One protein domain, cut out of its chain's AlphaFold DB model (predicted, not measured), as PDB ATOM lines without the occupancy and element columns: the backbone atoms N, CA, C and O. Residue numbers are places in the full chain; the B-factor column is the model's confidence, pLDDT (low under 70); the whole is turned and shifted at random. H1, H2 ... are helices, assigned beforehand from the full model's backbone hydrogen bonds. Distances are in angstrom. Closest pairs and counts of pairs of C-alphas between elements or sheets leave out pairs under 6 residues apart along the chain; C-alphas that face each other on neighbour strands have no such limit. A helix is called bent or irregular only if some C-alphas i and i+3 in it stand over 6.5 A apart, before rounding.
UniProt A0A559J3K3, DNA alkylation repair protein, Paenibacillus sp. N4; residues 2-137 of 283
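Overview. This is residues 2 to 137 of the 283 residues of the protein "DNA alkylation repair protein" of Paenibacillus sp. N4 (UniProt A0A559J3K3). The long helix H6 runs through the middle of a helical body, with the hairpin H4 and H5 on one side of it and H7 and H8 on the other, H8 crossing H6. Three short helices, H1 to H3, make a looser end with the long link of residues 16 to 27, and H2 packs on H4. The printed part has 136 residues with eight named helices, H1 to H8 in order along the chain, and no named strand, and its class is all helix. It is compact, with a radius of gyration of the C-alphas of 15.1 A and spans of 44 by 37 by 26 A.

Arrangement. The hub is H6, residues 84 to 100, which touches four helices. It touches H8, residues 121 to 133, at a steep tilt of 60 degrees, the same way; the closest C-alphas, of Gly 92 and Trp 126, are 4.1 A apart. H7, residues 105 to 116, forms a hairpin with H6 at a shallow tilt of 15 degrees; the closest C-alphas, of Leu 99 and Arg 108, are 6.0 A apart. H7 also touches H8, with the closest C-alphas, of Met 116 and Gly 127, 4.8 A apart. H5, residues 66 to 77, forms a hairpin with H6 at a steep tilt of 41 degrees; the closest C-alphas, of Ile 76 and Val 87, are 6.5 A apart. H5 forms another hairpin with H4, residues 52 to 62, at a shallow tilt of 12 degrees; the C-alphas of Leu 60 and Gly 66 are closest, at 5.0 A. H4 and H6 only just touch, with 3 pairs of C-alphas within 8 A, the closest being His 52 and Val 87 at 7.1 A. H2, residues 28 to 35, touches H4 at Asn 35 and Leu 55, whose C-alphas are 4.9 A apart. H3, residues 44 to 49, only just touches H2, with 3 pairs of C-alphas within 8 A, the closest being Lys 31 and Ala 49 at 7.2 A. H1, residues 12 to 15, touches no helix. Every O i to N i+4 pair is within hydrogen-bond range in H2, H3, H6, H7 and H8, against 5 of 7 in H4 and 6 of 8 in H5; H1 is too short for such a pair.

Along the chain. H6 measures 24.2 A from C-alpha 84 at (207.867, 177.637, 54.014) to C-alpha 100. H8 measures 18.6 A and ends with C-alpha 133 at (218.350, 169.964, 42.209). H5, 18.0 A, is irregular: C-alphas 67 and 70 are 7.0 A apart. H7 measures 16.5 A and H4 15.2 A. H1 begins with C-alpha 12 at (217.723, 172.304, 79.722).

Size, cuts and confidence. The C-alphas farthest apart, of Asp 25 and Glu 103, are 45.9 A apart. The printed part has no cut, and the link from H1 to H2 is long. Mean pLDDT of the printed part is 93.3; residues 2 to 8 are under 70.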
ATOM      1  N   ARG A   2     227.316 169.504  69.630       32.59
ATOM      2  CA  ARG A   2     228.486 170.264  69.171       32.59
ATOM      3  C   ARG A   2     228.336 170.462  67.665       32.59
ATOM      4  O   ARG A   2     228.484 169.501  66.926       32.59
ATOM      5  N   SER A   3     228.030 171.677  67.231       39.50
ATOM      6  CA  SER A   3     228.148 172.087  65.832       39.50
ATOM      7  C   SER A   3     229.150 173.236  65.771       39.50
ATOM      8  O   SER A   3     228.922 174.267  66.395       39.50
ATOM      9  N   HIS A   4     230.263 173.022  65.067       41.88
ATOM     10  CA  HIS A   4     231.193 174.042  64.570       41.88
ATOM     11  C   HIS A   4     231.528 175.194  65.542       41.88
ATOM     12  O   HIS A   4     230.982 176.283  65.435       41.88
ATOM     13  N   GLY A   5     232.455 174.968  66.482       42.09
ATOM     14  CA  GLY A   5     233.219 176.037  67.155       42.09
ATOM     15  C   GLY A   5     232.499 176.933  68.177       42.09
ATOM     16  O   GLY A   5     233.179 177.603  68.948       42.09
ATOM     17  N   TRP A   6     231.167 176.913  68.261       47.16
ATOM     18  CA  TRP A   6     230.398 177.751  69.187       47.16
ATOM     19  C   TRP A   6     229.652 176.880  70.199       47.16
ATOM     20  O   TRP A   6     228.730 176.144  69.851       47.16
ATOM     21  N   THR A   7     230.037 176.950  71.475       54.44
ATOM     22  CA  THR A   7     229.256 176.308  72.543       54.44
ATOM     23  C   THR A   7     228.164 177.273  72.979       54.44
ATOM     24  O   THR A   7     228.357 178.069  73.893       54.44
ATOM     25  N   ILE A   8     227.016 177.228  72.304       68.62
ATOM     26  CA  ILE A   8     225.809 177.895  72.793       68.62
ATOM     27  C   ILE A   8     225.260 177.037  73.933       68.62
ATOM     28  O   ILE A   8     224.871 175.885  73.726       68.62
ATOM     29  N   TYR A   9     225.273 177.576  75.151       79.19
ATOM     30  CA  TYR A   9     224.657 176.915  76.296       79.19
ATOM     31  C   TYR A   9     223.145 177.126  76.231       79.19
ATOM     32  O   TYR A   9     222.642 178.208  76.535       79.19
ATOM     33  N   LEU A  10     222.424 176.095  75.795       83.81
ATOM     34  CA  LEU A  10     220.966 176.101  75.775       83.81
ATOM     35  C   LEU A  10     220.435 175.637  77.138       83.81
ATOM     36  O   LEU A  10     220.862 174.579  77.612       83.81
ATOM     37  N   PRO A  11     219.495 176.370  77.759       86.69
ATOM     38  CA  PRO A  11     218.852 175.916  78.986       86.69
ATOM     39  C   PRO A  11     218.185 174.546  78.803       86.69
ATOM     40  O   PRO A  11     217.558 174.283  77.777       86.69
ATOM     41  N   GLU A  12     218.255 173.676  79.813       86.94
ATOM     42  CA  GLU A  12     217.723 172.304  79.722       86.94
ATOM     43  C   GLU A  12     216.227 172.266  79.363       86.94
ATOM     44  O   GLU A  12     215.795 171.458  78.538       86.94
ATOM     45  N   HIS A  13     215.442 173.196  79.916       87.25
ATOM     46  CA  HIS A  13     214.010 173.300  79.635       87.25
ATOM     47  C   HIS A  13     213.698 173.660  78.170       87.25
ATOM     48  O   HIS A  13     212.612 173.344  77.694       87.25
ATOM     49  N   ILE A  14     214.640 174.278  77.448       89.19
ATOM     50  CA  ILE A  14     214.511 174.608  76.020       89.19
ATOM     51  C   ILE A  14     214.831 173.391  75.161       89.19
ATOM     52  O   ILE A  14     214.132 173.117  74.184       89.19
ATOM     53  N   VAL A  15     215.873 172.643  75.531       85.94
ATOM     54  CA  VAL A  15     216.280 171.423  74.824       85.94
ATOM     55  C   VAL A  15     215.191 170.353  74.923       85.94
ATOM     56  O   VAL A  15     214.849 169.735  73.920       85.94
ATOM     57  N   ASN A  16     214.594 170.192  76.106       89.31
ATOM     58  CA  ASN A  16     213.565 169.183  76.387       89.31
ATOM     59  C   ASN A  16     212.128 169.725  76.269       89.31
ATOM     60  O   ASN A  16     211.188 169.134  76.809       89.31
ATOM     61  N   ARG A  17     211.940 170.872  75.604       94.44
ATOM     62  CA  ARG A  17     210.632 171.527  75.520       94.44
ATOM     63  C   ARG A  17     209.617 170.667  74.770       94.44
ATOM     64  O   ARG A  17     209.933 169.952  73.820       94.44
ATOM     65  N   LYS A  18     208.349 170.832  75.136       93.75
ATOM     66  CA  LYS A  18     207.223 170.364  74.329       93.75
ATOM     67  C   LYS A  18     206.785 171.492  73.400       93.75
ATOM     68  O   LYS A  18     206.457 172.574  73.876       93.75
ATOM     69  N   GLY A  19     206.752 171.228  72.096       92.38
ATOM     70  CA  GLY A  19     206.383 172.244  71.112       92.38
ATOM     71  C   GLY A  19     204.946 172.736  71.282       92.38
ATOM     72  O   GLY A  19     204.037 171.960  71.604       92.38
ATOM     73  N   ALA A  20     204.742 174.025  71.028       92.62
ATOM     74  CA  ALA A  20     203.444 174.677  71.144       92.62
ATOM     75  C   ALA A  20     202.425 174.138  70.125       92.62
ATOM     76  O   ALA A  20     202.771 173.785  68.998       92.62
ATOM     77  N   VAL A  21     201.143 174.094  70.506       92.31
ATOM     78  CA  VAL A  21     200.057 173.628  69.618       92.31
ATOM     79  C   VAL A  21     199.630 174.711  68.622       92.31
ATOM     80  O   VAL A  21     199.141 174.389  67.541       92.31
ATOM     81  N   ARG A  22     199.822 175.990  68.961       93.38
ATOM     82  CA  ARG A  22     199.532 177.137  68.091       93.38
ATOM     83  C   ARG A  22     200.807 177.940  67.873       93.38
ATOM     84  O   ARG A  22     201.582 178.120  68.807       93.38
ATOM     85  N   ALA A  23     200.978 178.489  66.673       90.00
ATOM     86  CA  ALA A  23     202.147 179.304  66.332       90.00
ATOM     87  C   ALA A  23     202.323 180.528  67.255       90.00
ATOM     88  O   ALA A  23     203.444 180.892  67.598       90.00
ATOM     89  N   ALA A  24     201.216 181.132  67.703       92.88
ATOM     90  CA  ALA A  24     201.232 182.276  68.615       92.88
ATOM     91  C   ALA A  24     201.783 181.944  70.015       92.88
ATOM     92  O   ALA A  24     202.248 182.845  70.703       92.88
ATOM     93  N   ASP A  25     201.751 180.670  70.417       95.62
ATOM     94  CA  ASP A  25     202.186 180.226  71.744       95.62
ATOM     95  C   ASP A  25     203.651 179.755  71.756       95.62
ATOM     96  O   ASP A  25     204.130 179.283  72.785       95.62
ATOM     97  N   ILE A  26     204.363 179.822  70.623       96.06
ATOM     98  CA  ILE A  26     205.789 179.480  70.590       96.06
ATOM     99  C   ILE A  26     206.548 180.580  71.355       96.06
ATOM    100  O   ILE A  26     206.406 181.752  70.989       96.06
ATOM    101  N   PRO A  27     207.339 180.233  72.389       95.56
ATOM    102  CA  PRO A  27     208.150 181.200  73.122       95.56
ATOM    103  C   PRO A  27     209.096 181.975  72.201       95.56
ATOM    104  O   PRO A  27     209.600 181.437  71.214       95.56
ATOM    105  N   GLU A  28     209.318 183.253  72.499       94.56
ATOM    106  CA  GLU A  28     210.059 184.138  71.596       94.56
ATOM    107  C   GLU A  28     211.549 183.783  71.508       94.56
ATOM    108  O   GLU A  28     212.133 183.827  70.430       94.56
ATOM    109  N   ASP A  29     212.135 183.321  72.612       93.56
ATOM    110  CA  ASP A  29     213.491 182.765  72.664       93.56
ATOM    111  C   ASP A  29     213.626 181.490  71.814       93.56
ATOM    112  O   ASP A  29     214.578 181.340  71.047       93.56
ATOM    113  N   VAL A  30     212.630 180.598  71.867       96.06
ATOM    114  CA  VAL A  30     212.564 179.406  71.009       96.06
ATOM    115  C   VAL A  30     212.491 179.805  69.537       96.06
ATOM    116  O   VAL A  30     213.256 179.267  68.735       96.06
ATOM    117  N   LYS A  31     211.618 180.751  69.163       96.38
ATOM    118  CA  LYS A  31     211.543 181.247  67.777       96.38
ATOM    119  C   LYS A  31     212.868 181.842  67.327       96.38
ATOM    120  O   LYS A  31     213.323 181.526  66.233       96.38
ATOM    121  N   GLN A  32     213.489 182.669  68.164       96.06
ATOM    122  CA  GLN A  32     214.774 183.282  67.860       96.06
ATOM    123  C   GLN A  32     215.826 182.210  67.562       96.06
ATOM    124  O   GLN A  32     216.427 182.226  66.492       96.06
ATOM    125  N   TRP A  33     216.008 181.223  68.440       96.56
ATOM    126  CA  TRP A  33     217.017 180.184  68.221       96.56
ATOM    127  C   TRP A  33     216.703 179.234  67.062       96.56
ATOM    128  O   TRP A  33     217.630 178.718  66.432       96.56
ATOM    129  N   LEU A  34     215.427 178.995  66.755       97.31
ATOM    130  CA  LEU A  34     215.033 178.292  65.531       97.31
ATOM    131  C   LEU A  34     215.438 179.101  64.291       97.31
ATOM    132  O   LEU A  34     216.080 178.566  63.388       97.31
ATOM    133  N   ASN A  35     215.133 180.400  64.284       97.75
ATOM    134  CA  ASN A  35     215.468 181.321  63.199       97.75
ATOM    135  C   ASN A  35     216.975 181.532  63.048       97.75
ATOM    136  O   ASN A  35     217.444 181.785  61.950       97.75
ATOM    137  N   GLU A  36     217.755 181.404  64.115       96.94
ATOM    138  CA  GLU A  36     219.219 181.467  64.061       96.94
ATOM    139  C   GLU A  36     219.863 180.126  63.667       96.94
ATOM    140  O   GLU A  36     221.089 180.040  63.569       96.94
ATOM    141  N   GLY A  37     219.076 179.062  63.473       96.69
ATOM    142  CA  GLY A  37     219.569 177.727  63.124       96.69
ATOM    143  C   GLY A  37     220.265 176.993  64.272       96.69
ATOM    144  O   GLY A  37     221.019 176.053  64.031       96.69
ATOM    145  N   VAL A  38     220.040 177.427  65.512       95.31
ATOM    146  CA  VAL A  38     220.640 176.852  66.724       95.31
ATOM    147  C   VAL A  38     219.834 175.654  67.223       95.31
ATOM    148  O   VAL A  38     220.406 174.670  67.690       95.31
ATOM    149  N   LEU A  39     218.504 175.733  67.126       95.44
ATOM    150  CA  LEU A  39     217.600 174.671  67.559       95.44
ATOM    151  C   LEU A  39     217.099 173.820  66.397       95.44
ATOM    152  O   LEU A  39     216.940 174.276  65.266       95.44
ATOM    153  N   THR A  40     216.782 172.576  66.743       95.88
ATOM    154  CA  THR A  40     215.887 171.725  65.968       95.88
ATOM    155  C   THR A  40     214.444 171.987  66.411       95.88
ATOM    156  O   THR A  40     214.182 172.139  67.614       95.88
ATOM    157  N   SER A  41     213.510 172.056  65.461       97.31
ATOM    158  CA  SER A  41     212.080 172.120  65.783       97.31
ATOM    159  C   SER A  41     211.611 170.816  66.447       97.31
ATOM    160  O   SER A  41     212.210 169.761  66.261       97.31
ATOM    161  N   VAL A  42     210.580 170.861  67.298       96.69
ATOM    162  CA  VAL A  42     210.067 169.634  67.958       96.69
ATOM    163  C   VAL A  42     208.665 169.236  67.502       96.69
ATOM    164  O   VAL A  42     208.161 168.175  67.873       96.69
ATOM    165  N   ASN A  43     208.010 170.073  66.694       96.00
ATOM    166  CA  ASN A  43     206.725 169.770  66.074       96.00
ATOM    167  C   ASN A  43     206.501 170.598  64.796       96.00
ATOM    168  O   ASN A  43     207.288 171.475  64.447       96.00
ATOM    169  N   LEU A  44     205.383 170.339  64.109       95.06
ATOM    170  CA  LEU A  44     205.035 171.034  62.868       95.06
ATOM    171  C   LEU A  44     204.837 172.548  63.051       95.06
ATOM    172  O   LEU A  44     205.094 173.301  62.121       95.06
ATOM    173  N   MET A  45     204.362 173.004  64.213       96.31
ATOM    174  CA  MET A  45     204.109 174.432  64.435       96.31
ATOM    175  C   MET A  45     205.410 175.216  64.525       96.31
ATOM    176  O   MET A  45     205.520 176.264  63.901       96.31
ATOM    177  N   GLU A  46     206.397 174.692  65.247       97.00
ATOM    178  CA  GLU A  46     207.741 175.265  65.274       97.00
ATOM    179  C   GLU A  46     208.412 175.189  63.904       97.00
ATOM    180  O   GLU A  46     208.966 176.186  63.454       97.00
ATOM    181  N   TRP A  47     208.297 174.051  63.211       97.00
ATOM    182  CA  TRP A  47     208.852 173.880  61.866       97.00
ATOM    183  C   TRP A  47     208.309 174.925  60.879       97.00
ATOM    184  O   TRP A  47     209.058 175.526  60.117       97.00
ATOM    185  N   LEU A  48     206.998 175.189  60.927       95.19
ATOM    186  CA  LEU A  48     206.349 176.209  60.100       95.19
ATOM    187  C   LEU A  48     206.636 177.648  60.549       95.19
ATOM    188  O   LEU A  48     206.393 178.571  59.774       95.19
ATOM    189  N   ALA A  49     207.096 177.851  61.784       95.56
ATOM    190  CA  ALA A  49     207.385 179.172  62.335       95.56
ATOM    191  C   ALA A  49     208.801 179.666  62.014       95.56
ATOM    192  O   ALA A  49     209.089 180.836  62.261       95.56
ATOM    193  N   VAL A  50     209.670 178.803  61.473       97.25
ATOM    194  CA  VAL A  50     211.032 179.184  61.096       97.25
ATOM    195  C   VAL A  50     211.002 180.225  59.977       97.25
ATOM    196  O   VAL A  50     210.557 179.960  58.858       97.25
ATOM    197  N   ASP A  51     211.534 181.409  60.266       97.12
ATOM    198  CA  ASP A  51     211.791 182.439  59.273       97.12
ATOM    199  C   ASP A  51     213.089 182.117  58.528       97.12
ATOM    200  O   ASP A  51     214.207 182.370  58.986       97.12
ATOM    201  N   HIS A  52     212.930 181.573  57.327       98.00
ATOM    202  CA  HIS A  52     214.051 181.208  56.476       98.00
ATOM    203  C   HIS A  52     214.900 182.402  56.011       98.00
ATOM    204  O   HIS A  52     216.055 182.198  55.643       98.00
ATOM    205  N   ARG A  53     214.385 183.639  56.047       97.75
ATOM    206  CA  ARG A  53     215.174 184.840  55.728       97.75
ATOM    207  C   ARG A  53     216.190 185.105  56.828       97.75
ATOM    208  O   ARG A  53     217.363 185.339  56.539       97.75
ATOM    209  N   VAL A  54     215.741 185.041  58.082       98.25
ATOM    210  CA  VAL A  54     216.606 185.183  59.261       98.25
ATOM    211  C   VAL A  54     217.582 184.009  59.337       98.25
ATOM    212  O   VAL A  54     218.771 184.220  59.582       98.25
ATOM    213  N   LEU A  55     217.115 182.800  59.016       98.44
ATOM    214  CA  LEU A  55     217.946 181.598  58.984       98.44
ATOM    215  C   LEU A  55     219.097 181.712  57.989       98.44
ATOM    216  O   LEU A  55     220.240 181.449  58.350       98.44
ATOM    217  N   VAL A  56     218.831 182.174  56.766       98.56
ATOM    218  CA  VAL A  56     219.873 182.423  55.757       98.56
ATOM    219  C   VAL A  56     220.911 183.432  56.263       98.56
ATOM    220  O   VAL A  56     222.110 183.192  56.124       98.56
ATOM    221  N   GLN A  57     220.473 184.523  56.899       98.56
ATOM    222  CA  GLN A  57     221.371 185.563  57.416       98.56
ATOM    223  C   GLN A  57     222.307 185.059  58.525       98.56
ATOM    224  O   GLN A  57     223.437 185.531  58.614       98.56
ATOM    225  N   HIS A  58     221.871 184.098  59.344       98.19
ATOM    226  CA  HIS A  58     222.674 183.570  60.453       98.19
ATOM    227  C   HIS A  58     223.499 182.340  60.073       98.19
ATOM    228  O   HIS A  58     224.633 182.196  60.527       98.19
ATOM    229  N   VAL A  59     222.944 181.442  59.260       98.12
ATOM    230  CA  VAL A  59     223.569 180.150  58.950       98.12
ATOM    231  C   VAL A  59     224.659 180.296  57.898       98.12
ATOM    232  O   VAL A  59     225.748 179.762  58.089       98.12
ATOM    233  N   LEU A  60     224.415 181.035  56.811       98.31
ATOM    234  CA  LEU A  60     225.363 181.064  55.694       98.31
ATOM    235  C   LEU A  60     226.722 181.679  56.058       98.31
ATOM    236  O   LEU A  60     227.731 181.074  55.701       98.31
ATOM    237  N   PRO A  61     226.820 182.791  56.814       98.00
ATOM    238  CA  PRO A  61     228.122 183.299  57.250       98.00
ATOM    239  C   PRO A  61     228.915 182.301  58.103       98.00
ATOM    240  O   PRO A  61     230.133 182.235  57.980       98.00
ATOM    241  N   ARG A  62     228.237 181.485  58.927       95.69
ATOM    242  CA  ARG A  62     228.880 180.440  59.749       95.69
ATOM    243  C   ARG A  62     229.430 179.279  58.915       95.69
ATOM    244  O   ARG A  62     230.268 178.538  59.409       95.69
ATOM    245  N   LEU A  63     228.937 179.122  57.689       95.75
ATOM    246  CA  LEU A  63     229.378 178.123  56.718       95.75
ATOM    247  C   LEU A  63     230.323 178.717  55.662       95.75
ATOM    248  O   LEU A  63     230.510 178.106  54.621       95.75
ATOM    249  N   GLU A  64     230.862 179.921  55.884       95.69
ATOM    250  CA  GLU A  64     231.703 180.648  54.912       95.69
ATOM    251  C   GLU A  64     230.972 181.013  53.597       95.69
ATOM    252  O   GLU A  64     231.567 181.454  52.616       95.69
ATOM    253  N   LEU A  65     229.639 180.937  53.601       97.56
ATOM    254  CA  LEU A  65     228.748 181.244  52.477       97.56
ATOM    255  C   LEU A  65     228.064 182.611  52.622       97.56
ATOM    256  O   LEU A  65     227.035 182.874  52.001       97.56
ATOM    257  N   GLY A  66     228.622 183.512  53.439       97.88
ATOM    258  CA  GLY A  66     228.026 184.825  53.723       97.88
ATOM    259  C   GLY A  66     227.765 185.678  52.473       97.88
ATOM    260  O   GLY A  66     226.802 186.441  52.433       97.88
ATOM    261  N   HIS A  67     228.562 185.490  51.419       97.88
ATOM    262  CA  HIS A  67     228.386 186.160  50.129       97.88
ATOM    263  C   HIS A  67     227.070 185.785  49.414       97.88
ATOM    264  O   HIS A  67     226.581 186.565  48.599       97.88
ATOM    265  N   LEU A  68     226.453 184.644  49.748       98.44
ATOM    266  CA  LEU A  68     225.187 184.184  49.162       98.44
ATOM    267  C   LEU A  68     223.940 184.746  49.856       98.44
ATOM    268  O   LEU A  68     222.842 184.620  49.315       98.44
ATOM    269  N   VAL A  69     224.080 185.400  51.017       98.69
ATOM    270  CA  VAL A  69     222.936 185.908  51.796       98.69
ATOM    271  C   VAL A  69     222.082 186.869  50.969       98.69
ATOM    272  O   VAL A  69     220.886 186.643  50.807       98.69
ATOM    273  N   GLN A  70     222.681 187.928  50.417       98.56
ATOM    274  CA  GLN A  70     221.929 188.939  49.663       98.56
ATOM    275  C   GLN A  70     221.332 188.387  48.357       98.56
ATOM    276  O   GLN A  70     220.133 188.591  48.148       98.56
ATOM    277  N   PRO A  71     222.078 187.637  47.516       98.38
ATOM    278  CA  PRO A  71     221.501 186.988  46.339       98.38
ATOM    279  C   PRO A  71     220.292 186.099  46.660       98.38
ATOM    280  O   PRO A  71     219.269 186.186  45.984       98.38
ATOM    281  N   ILE A  72     220.366 185.283  47.717       98.56
ATOM    282  CA  ILE A  72     219.262 184.393  48.103       98.56
ATOM    283  C   ILE A  72     218.053 185.191  48.602       98.56
ATOM    284  O   ILE A  72     216.931 184.912  48.181       98.56
ATOM    285  N   LEU A  73     218.251 186.205  49.453       98.50
ATOM    286  CA  LEU A  73     217.148 187.040  49.947       98.50
ATOM    287  C   LEU A  73     216.407 187.750  48.806       98.50
ATOM    288  O   LEU A  73     215.176 187.755  48.794       98.50
ATOM    289  N   GLN A  74     217.136 188.259  47.808       98.25
ATOM    290  CA  GLN A  74     216.536 188.876  46.621       98.25
ATOM    291  C   GLN A  74     215.654 187.896  45.837       98.25
ATOM    292  O   GLN A  74     214.585 188.276  45.366       98.25
ATOM    293  N   GLN A  75     216.065 186.631  45.714       98.25
ATOM    294  CA  GLN A  75     215.250 185.604  45.059       98.25
ATOM    295  C   GLN A  75     214.006 185.243  45.885       98.25
ATOM    296  O   GLN A  75     212.935 185.021  45.321       98.25
ATOM    297  N   ILE A  76     214.111 185.230  47.219       97.50
ATOM    298  CA  ILE A  76     212.953 185.022  48.105       97.50
ATOM    299  C   ILE A  76     211.934 186.159  47.936       97.50
ATOM    300  O   ILE A  76     210.735 185.889  47.862       97.50
ATOM    301  N   ASP A  77     212.389 187.410  47.815       96.19
ATOM    302  CA  ASP A  77     211.521 188.583  47.612       96.19
ATOM    303  C   ASP A  77     210.732 188.544  46.297       96.19
ATOM    304  O   ASP A  77     209.639 189.102  46.209       96.19
ATOM    305  N   GLN A  78     211.242 187.837  45.287       96.50
ATOM    306  CA  GLN A  78     210.571 187.664  43.997       96.50
ATOM    307  C   GLN A  78     209.473 186.587  44.023       96.50
ATOM    308  O   GLN A  78     208.690 186.467  43.072       96.50
ATOM    309  N   LEU A  79     209.370 185.796  45.096       94.19
ATOM    310  CA  LEU A  79     208.311 184.802  45.222       94.19
ATOM    311  C   LEU A  79     206.957 185.486  45.428       94.19
ATOM    312  O   LEU A  79     206.724 186.164  46.425       94.19
ATOM    313  N   LYS A  80     206.001 185.180  44.541       91.00
ATOM    314  CA  LYS A  80     204.589 185.587  44.700       91.00
ATOM    315  C   LYS A  80     203.979 185.120  46.025       91.00
ATOM    316  O   LYS A  80     203.024 185.711  46.510       91.00
ATOM    317  N   GLU A  81     204.485 184.012  46.562       88.62
ATOM    318  CA  GLU A  81     204.024 183.415  47.808       88.62
ATOM    319  C   GLU A  81     205.209 182.815  48.567       88.62
ATOM    320  O   GLU A  81     205.850 181.878  48.088       88.62
ATOM    321  N   GLN A  82     205.448 183.311  49.779       89.69
ATOM    322  CA  GLN A  82     206.569 182.915  50.636       89.69
ATOM    323  C   GLN A  82     206.156 181.834  51.647       89.69
ATOM    324  O   GLN A  82     206.408 181.931  52.843       89.69
ATOM    325  N   LYS A  83     205.480 180.779  51.172       91.56
ATOM    326  CA  LYS A  83     205.211 179.589  51.995       91.56
ATOM    327  C   LYS A  83     206.520 178.858  52.293       91.56
ATOM    328  O   LYS A  83     207.319 178.666  51.377       91.56
ATOM    329  N   VAL A  84     206.668 178.353  53.521       92.62
ATOM    330  CA  VAL A  84     207.867 177.637  54.014       92.62
ATOM    331  C   VAL A  84     208.398 176.613  53.009       92.62
ATOM    332  O   VAL A  84     209.576 176.647  52.672       92.62
ATOM    333  N   MET A  85     207.527 175.775  52.439       91.88
ATOM    334  CA  MET A  85     207.910 174.779  51.425       91.88
ATOM    335  C   MET A  85     208.597 175.398  50.198       91.88
ATOM    336  O   MET A  85     209.654 174.932  49.785       91.88
ATOM    337  N   LYS A  86     208.017 176.466  49.631       94.44
ATOM    338  CA  LYS A  86     208.544 177.138  48.429       94.44
ATOM    339  C   LYS A  86     209.875 177.822  48.714       94.44
ATOM    340  O   LYS A  86     210.793 177.743  47.902       94.44
ATOM    341  N   VAL A  87     209.975 178.476  49.870       97.56
ATOM    342  CA  VAL A  87     211.199 179.160  50.298       97.56
ATOM    343  C   VAL A  87     212.313 178.141  50.554       97.56
ATOM    344  O   VAL A  87     213.413 178.303  50.037       97.56
ATOM    345  N   THR A  88     212.017 177.044  51.254       97.62
ATOM    346  CA  THR A  88     212.974 175.958  51.532       97.62
ATOM    347  C   THR A  88     213.506 175.334  50.242       97.62
ATOM    348  O   THR A  88     214.719 175.184  50.099       97.62
ATOM    349  N   SER A  89     212.624 175.025  49.280       97.38
ATOM    350  CA  SER A  89     213.042 174.468  47.989       97.38
ATOM    351  C   SER A  89     213.874 175.441  47.161       97.38
ATOM    352  O   SER A  89     214.844 175.033  46.528       97.38
ATOM    353  N   LEU A  90     213.520 176.733  47.185       98.44
ATOM    354  CA  LEU A  90     214.270 177.771  46.486       98.44
ATOM    355  C   LEU A  90     215.686 177.896  47.057       98.44
ATOM    356  O   LEU A  90     216.644 177.883  46.293       98.44
ATOM    357  N   ILE A  91     215.823 177.975  48.384       98.69
ATOM    358  CA  ILE A  91     217.131 178.097  49.039       98.69
ATOM    359  C   ILE A  91     218.009 176.886  48.712       98.69
ATOM    360  O   ILE A  91     219.141 177.070  48.279       98.69
ATOM    361  N   GLY A  92     217.494 175.660  48.859       98.62
ATOM    362  CA  GLY A  92     218.267 174.455  48.542       98.62
ATOM    363  C   GLY A  92     218.732 174.412  47.084       98.62
ATOM    364  O   GLY A  92     219.886 174.085  46.817       98.62
ATOM    365  N   LYS A  93     217.875 174.824  46.143       98.62
ATOM    366  CA  LYS A  93     218.248 174.947  44.729       98.62
ATOM    367  C   LYS A  93     219.367 175.975  44.515       98.62
ATOM    368  O   LYS A  93     220.371 175.644  43.892       98.62
ATOM    369  N   LEU A  94     219.214 177.190  45.045       98.69
ATOM    370  CA  LEU A  94     220.200 178.269  44.879       98.69
ATOM    371  C   LEU A  94     221.544 177.927  45.532       98.69
ATOM    372  O   LEU A  94     222.592 178.259  44.987       98.69
ATOM    373  N   LEU A  95     221.525 177.243  46.680       98.62
ATOM    374  CA  LEU A  95     222.739 176.748  47.329       98.62
ATOM    375  C   LEU A  95     223.443 175.701  46.466       98.62
ATOM    376  O   LEU A  95     224.658 175.767  46.318       98.62
ATOM    377  N   TYR A  96     222.704 174.763  45.870       98.19
ATOM    378  CA  TYR A  96     223.296 173.801  44.942       98.19
ATOM    379  C   TYR A  96     223.926 174.494  43.725       98.19
ATOM    380  O   TYR A  96     225.077 174.214  43.404       98.19
ATOM    381  N   GLU A  97     223.204 175.424  43.092       98.00
ATOM    382  CA  GLU A  97     223.701 176.184  41.938       98.00
ATOM    383  C   GLU A  97     224.978 176.957  42.284       98.00
ATOM    384  O   GLU A  97     225.975 176.825  41.584       98.00
ATOM    385  N   ALA A  98     224.993 177.682  43.404       97.75
ATOM    386  CA  ALA A  98     226.170 178.430  43.838       97.75
ATOM    387  C   ALA A  98     227.364 177.524  44.176       97.75
ATOM    388  O   ALA A  98     228.496 177.824  43.806       97.75
ATOM    389  N   LEU A  99     227.128 176.404  44.868       96.94
ATOM    390  CA  LEU A  99     228.199 175.481  45.244       96.94
ATOM    391  C   LEU A  99     228.751 174.706  44.048       96.94
ATOM    392  O   LEU A  99     229.912 174.308  44.081       96.94
ATOM    393  N   ARG A 100     227.962 174.496  42.989       95.88
ATOM    394  CA  ARG A 100     228.434 173.857  41.754       95.88
ATOM    395  C   ARG A 100     229.559 174.656  41.088       95.88
ATOM    396  O   ARG A 100     230.483 174.036  40.565       95.88
ATOM    397  N   GLU A 101     229.512 175.983  41.184       95.31
ATOM    398  CA  GLU A 101     230.512 176.905  40.625       95.31
ATOM    399  C   GLU A 101     231.828 176.946  41.424       95.31
ATOM    400  O   GLU A 101     232.803 177.552  40.983       95.31
ATOM    401  N   VAL A 102     231.897 176.299  42.593       95.94
ATOM    402  CA  VAL A 102     233.152 176.165  43.346       95.94
ATOM    403  C   VAL A 102     234.073 175.189  42.604       95.94
ATOM    404  O   VAL A 102     233.766 173.996  42.494       95.94
ATOM    405  N   GLU A 103     235.198 175.705  42.097       96.00
ATOM    406  CA  GLU A 103     236.183 174.943  41.312       96.00
ATOM    407  C   GLU A 103     236.875 173.853  42.141       96.00
ATOM    408  O   GLU A 103     237.067 172.730  41.668       96.00
ATOM    409  N   ASP A 104     237.217 174.165  43.395       97.12
ATOM    410  CA  ASP A 104     237.819 173.203  44.312       97.12
ATOM    411  C   ASP A 104     236.782 172.143  44.720       97.12
ATOM    412  O   ASP A 104     235.866 172.375  45.514       97.12
ATOM    413  N   VAL A 105     236.951 170.939  44.170       95.38
ATOM    414  CA  VAL A 105     236.068 169.788  44.395       95.38
ATOM    415  C   VAL A 105     236.005 169.394  45.872       95.38
ATOM    416  O   VAL A 105     234.939 168.998  46.350       95.38
ATOM    417  N   GLN A 106     237.123 169.490  46.595       96.75
ATOM    418  CA  GLN A 106     237.185 169.130  48.006       96.75
ATOM    419  C   GLN A 106     236.465 170.181  48.848       96.75
ATOM    420  O   GLN A 106     235.639 169.823  49.688       96.75
ATOM    421  N   GLN A 107     236.711 171.467  48.585       96.31
ATOM    422  CA  GLN A 107     235.999 172.559  49.249       96.31
ATOM    423  C   GLN A 107     234.491 172.468  49.004       96.31
ATOM    424  O   GLN A 107     233.703 172.524  49.949       96.31
ATOM    425  N   ARG A 108     234.083 172.245  47.751       96.19
ATOM    426  CA  ARG A 108     232.681 172.051  47.373       96.19
ATOM    427  C   ARG A 108     232.031 170.913  48.156       96.19
ATOM    428  O   ARG A 108     230.949 171.097  48.710       96.19
ATOM    429  N   ALA A 109     232.684 169.753  48.221       95.44
ATOM    430  CA  ALA A 109     232.170 168.602  48.958       95.44
ATOM    431  C   ALA A 109     232.026 168.901  50.460       95.44
ATOM    432  O   ALA A 109     230.989 168.588  51.040       95.44
ATOM    433  N   MET A 110     233.017 169.560  51.073       97.31
ATOM    434  CA  MET A 110     232.967 169.947  52.488       97.31
ATOM    435  C   MET A 110     231.822 170.923  52.786       97.31
ATOM    436  O   MET A 110     231.108 170.746  53.773       97.31
ATOM    437  N   LEU A 111     231.604 171.925  51.928       97.75
ATOM    438  CA  LEU A 111     230.510 172.890  52.079       97.75
ATOM    439  C   LEU A 111     229.138 172.219  51.953       97.75
ATOM    440  O   LEU A 111     228.249 172.473  52.766       97.75
ATOM    441  N   MET A 112     228.970 171.332  50.966       97.06
ATOM    442  CA  MET A 112     227.734 170.564  50.806       97.06
ATOM    443  C   MET A 112     227.459 169.692  52.034       97.06
ATOM    444  O   MET A 112     226.357 169.744  52.575       97.06
ATOM    445  N   GLU A 113     228.453 168.943  52.512       97.12
ATOM    446  CA  GLU A 113     228.296 168.072  53.681       97.12
ATOM    447  C   GLU A 113     227.974 168.884  54.948       97.12
ATOM    448  O   GLU A 113     227.056 168.538  55.688       97.12
ATOM    449  N   SER A 114     228.607 170.050  55.129       97.50
ATOM    450  CA  SER A 114     228.344 170.945  56.268       97.50
ATOM    451  C   SER A 114     226.894 171.445  56.331       97.50
ATOM    452  O   SER A 114     226.362 171.664  57.421       97.50
ATOM    453  N   ILE A 115     226.232 171.618  55.181       98.12
ATOM    454  CA  ILE A 115     224.798 171.944  55.110       98.12
ATOM    455  C   ILE A 115     223.952 170.705  55.427       98.12
ATOM    456  O   ILE A 115     222.979 170.786  56.179       98.12
ATOM    457  N   MET A 116     224.309 169.553  54.855       97.25
ATOM    458  CA  MET A 116     223.538 168.312  54.988       97.25
ATOM    459  C   MET A 116     223.583 167.720  56.404       97.25
ATOM    460  O   MET A 116     222.611 167.088  56.815       97.25
ATOM    461  N   GLU A 117     224.652 167.966  57.162       96.00
ATOM    462  CA  GLU A 117     224.826 167.526  58.556       96.00
ATOM    463  C   GLU A 117     224.540 168.635  59.586       96.00
ATOM    464  O   GLU A 117     224.765 168.461  60.788       96.00
ATOM    465  N   TYR A 118     224.039 169.794  59.145       97.06
ATOM    466  CA  TYR A 118     223.822 170.939  60.026       97.06
ATOM    467  C   TYR A 118     222.831 170.624  61.161       97.06
ATOM    468  O   TYR A 118     221.884 169.859  60.984       97.06
ATOM    469  N   GLY A 119     222.998 171.241  62.337       95.06
ATOM    470  CA  GLY A 119     222.179 170.948  63.526       95.06
ATOM    471  C   GLY A 119     220.689 171.299  63.380       95.06
ATOM    472  O   GLY A 119     219.823 170.566  63.863       95.06
ATOM    473  N   SER A 120     220.375 172.377  62.660       97.56
ATOM    474  CA  SER A 120     218.995 172.762  62.333       97.56
ATOM    475  C   SER A 120     218.384 171.830  61.287       97.56
ATOM    476  O   SER A 120     218.930 171.635  60.202       97.56
ATOM    477  N   ASP A 121     217.201 171.300  61.588       98.25
ATOM    478  CA  ASP A 121     216.402 170.504  60.660       98.25
ATOM    479  C   ASP A 121     216.016 171.282  59.399       98.25
ATOM    480  O   ASP A 121     216.069 170.725  58.304       98.25
ATOM    481  N   SER A 122     215.697 172.572  59.518       98.31
ATOM    482  CA  SER A 122     215.374 173.422  58.366       98.31
ATOM    483  C   SER A 122     216.548 173.574  57.398       98.31
ATOM    484  O   SER A 122     216.338 173.623  56.188       98.31
ATOM    485  N   VAL A 123     217.786 173.586  57.905       98.69
ATOM    486  CA  VAL A 123     218.995 173.628  57.066       98.69
ATOM    487  C   VAL A 123     219.225 172.280  56.378       98.69
ATOM    488  O   VAL A 123     219.476 172.243  55.174       98.69
ATOM    489  N   ARG A 124     219.022 171.156  57.077       98.69
ATOM    490  CA  ARG A 124     219.071 169.822  56.443       98.69
ATOM    491  C   ARG A 124     217.977 169.633  55.385       98.69
ATOM    492  O   ARG A 124     218.201 168.964  54.377       98.69
ATOM    493  N   CYS A 125     216.823 170.289  55.544       98.75
ATOM    494  CA  CYS A 125     215.792 170.346  54.504       98.75
ATOM    495  C   CYS A 125     216.283 171.069  53.234       98.75
ATOM    496  O   CYS A 125     215.896 170.673  52.135       98.75
ATOM    497  N   TRP A 126     217.164 172.074  53.339       98.75
ATOM    498  CA  TRP A 126     217.835 172.643  52.159       98.75
ATOM    499  C   TRP A 126     218.716 171.602  51.475       98.75
ATOM    500  O   TRP A 126     218.657 171.478  50.254       98.75
ATOM    501  N   GLY A 127     219.449 170.798  52.253       98.62
ATOM    502  CA  GLY A 127     220.255 169.678  51.756       98.62
ATOM    503  C   GLY A 127     219.452 168.668  50.928       98.62
ATOM    504  O   GLY A 127     219.913 168.233  49.872       98.62
ATOM    505  N   CYS A 128     218.216 168.362  51.335       98.75
ATOM    506  CA  CYS A 128     217.311 167.516  50.547       98.75
ATOM    507  C   CYS A 128     217.071 168.095  49.143       98.75
ATOM    508  O   CYS A 128     217.191 167.392  48.138       98.75
ATOM    509  N   TYR A 129     216.777 169.398  49.076       98.69
ATOM    510  CA  TYR A 129     216.538 170.094  47.814       98.69
ATOM    511  C   TYR A 129     217.813 170.351  47.008       98.69
ATOM    512  O   TYR A 129     217.732 170.436  45.785       98.69
ATOM    513  N   MET A 130     218.984 170.425  47.644       98.56
ATOM    514  CA  MET A 130     220.263 170.473  46.931       98.56
ATOM    515  C   MET A 130     220.467 169.196  46.117       98.56
ATOM    516  O   MET A 130     220.706 169.261  44.916       98.56
ATOM    517  N   VAL A 131     220.286 168.030  46.741       98.31
ATOM    518  CA  VAL A 131     220.410 166.738  46.049       98.31
ATOM    519  C   VAL A 131     219.349 166.576  44.961       98.31
ATOM    520  O   VAL A 131     219.663 166.089  43.877       98.31
ATOM    521  N   SER A 132     218.094 166.975  45.204       97.75
ATOM    522  CA  SER A 132     217.070 166.881  44.156       97.75
ATOM    523  C   SER A 132     217.332 167.835  42.986       97.75
ATOM    524  O   SER A 132     216.931 167.533  41.862       97.75
ATOM    525  N   SER A 133     218.000 168.967  43.233       97.81
ATOM    526  CA  SER A 133     218.350 169.964  42.209       97.81
ATOM    527  C   SER A 133     219.571 169.575  41.377       97.81
ATOM    528  O   SER A 133     219.804 170.176  40.330       97.81
ATOM    529  N   ASP A 134     220.322 168.561  41.805       96.62
ATOM    530  CA  ASP A 134     221.474 168.064  41.070       96.62
ATOM    531  C   ASP A 134     221.041 167.339  39.790       96.62
ATOM    532  O   ASP A 134     220.459 166.251  39.815       96.62
ATOM    533  N   ILE A 135     221.282 167.993  38.652       93.19
ATOM    534  CA  ILE A 135     220.916 167.492  37.324       93.19
ATOM    535  C   ILE A 135     221.892 166.443  36.784       93.19
ATOM    536  O   ILE A 135     221.543 165.755  35.828       93.19
ATOM    537  N   ASP A 136     223.079 166.314  37.379       94.62
ATOM    538  CA  ASP A 136     224.093 165.355  36.935       94.62
ATOM    539  C   ASP A 136     223.862 163.973  37.576       94.62
ATOM    540  O   ASP A 136     224.409 162.965  37.124       94.62
ATOM    541  N   LEU A 137     223.018 163.900  38.613       96.94
ATOM    542  CA  LEU A 137     222.652 162.651  39.272       96.94
ATOM    543  C   LEU A 137     221.490 161.940  38.579       96.94
ATOM    544  O   LEU A 137     220.412 162.492  38.344       96.94
TER     545      LEU A 137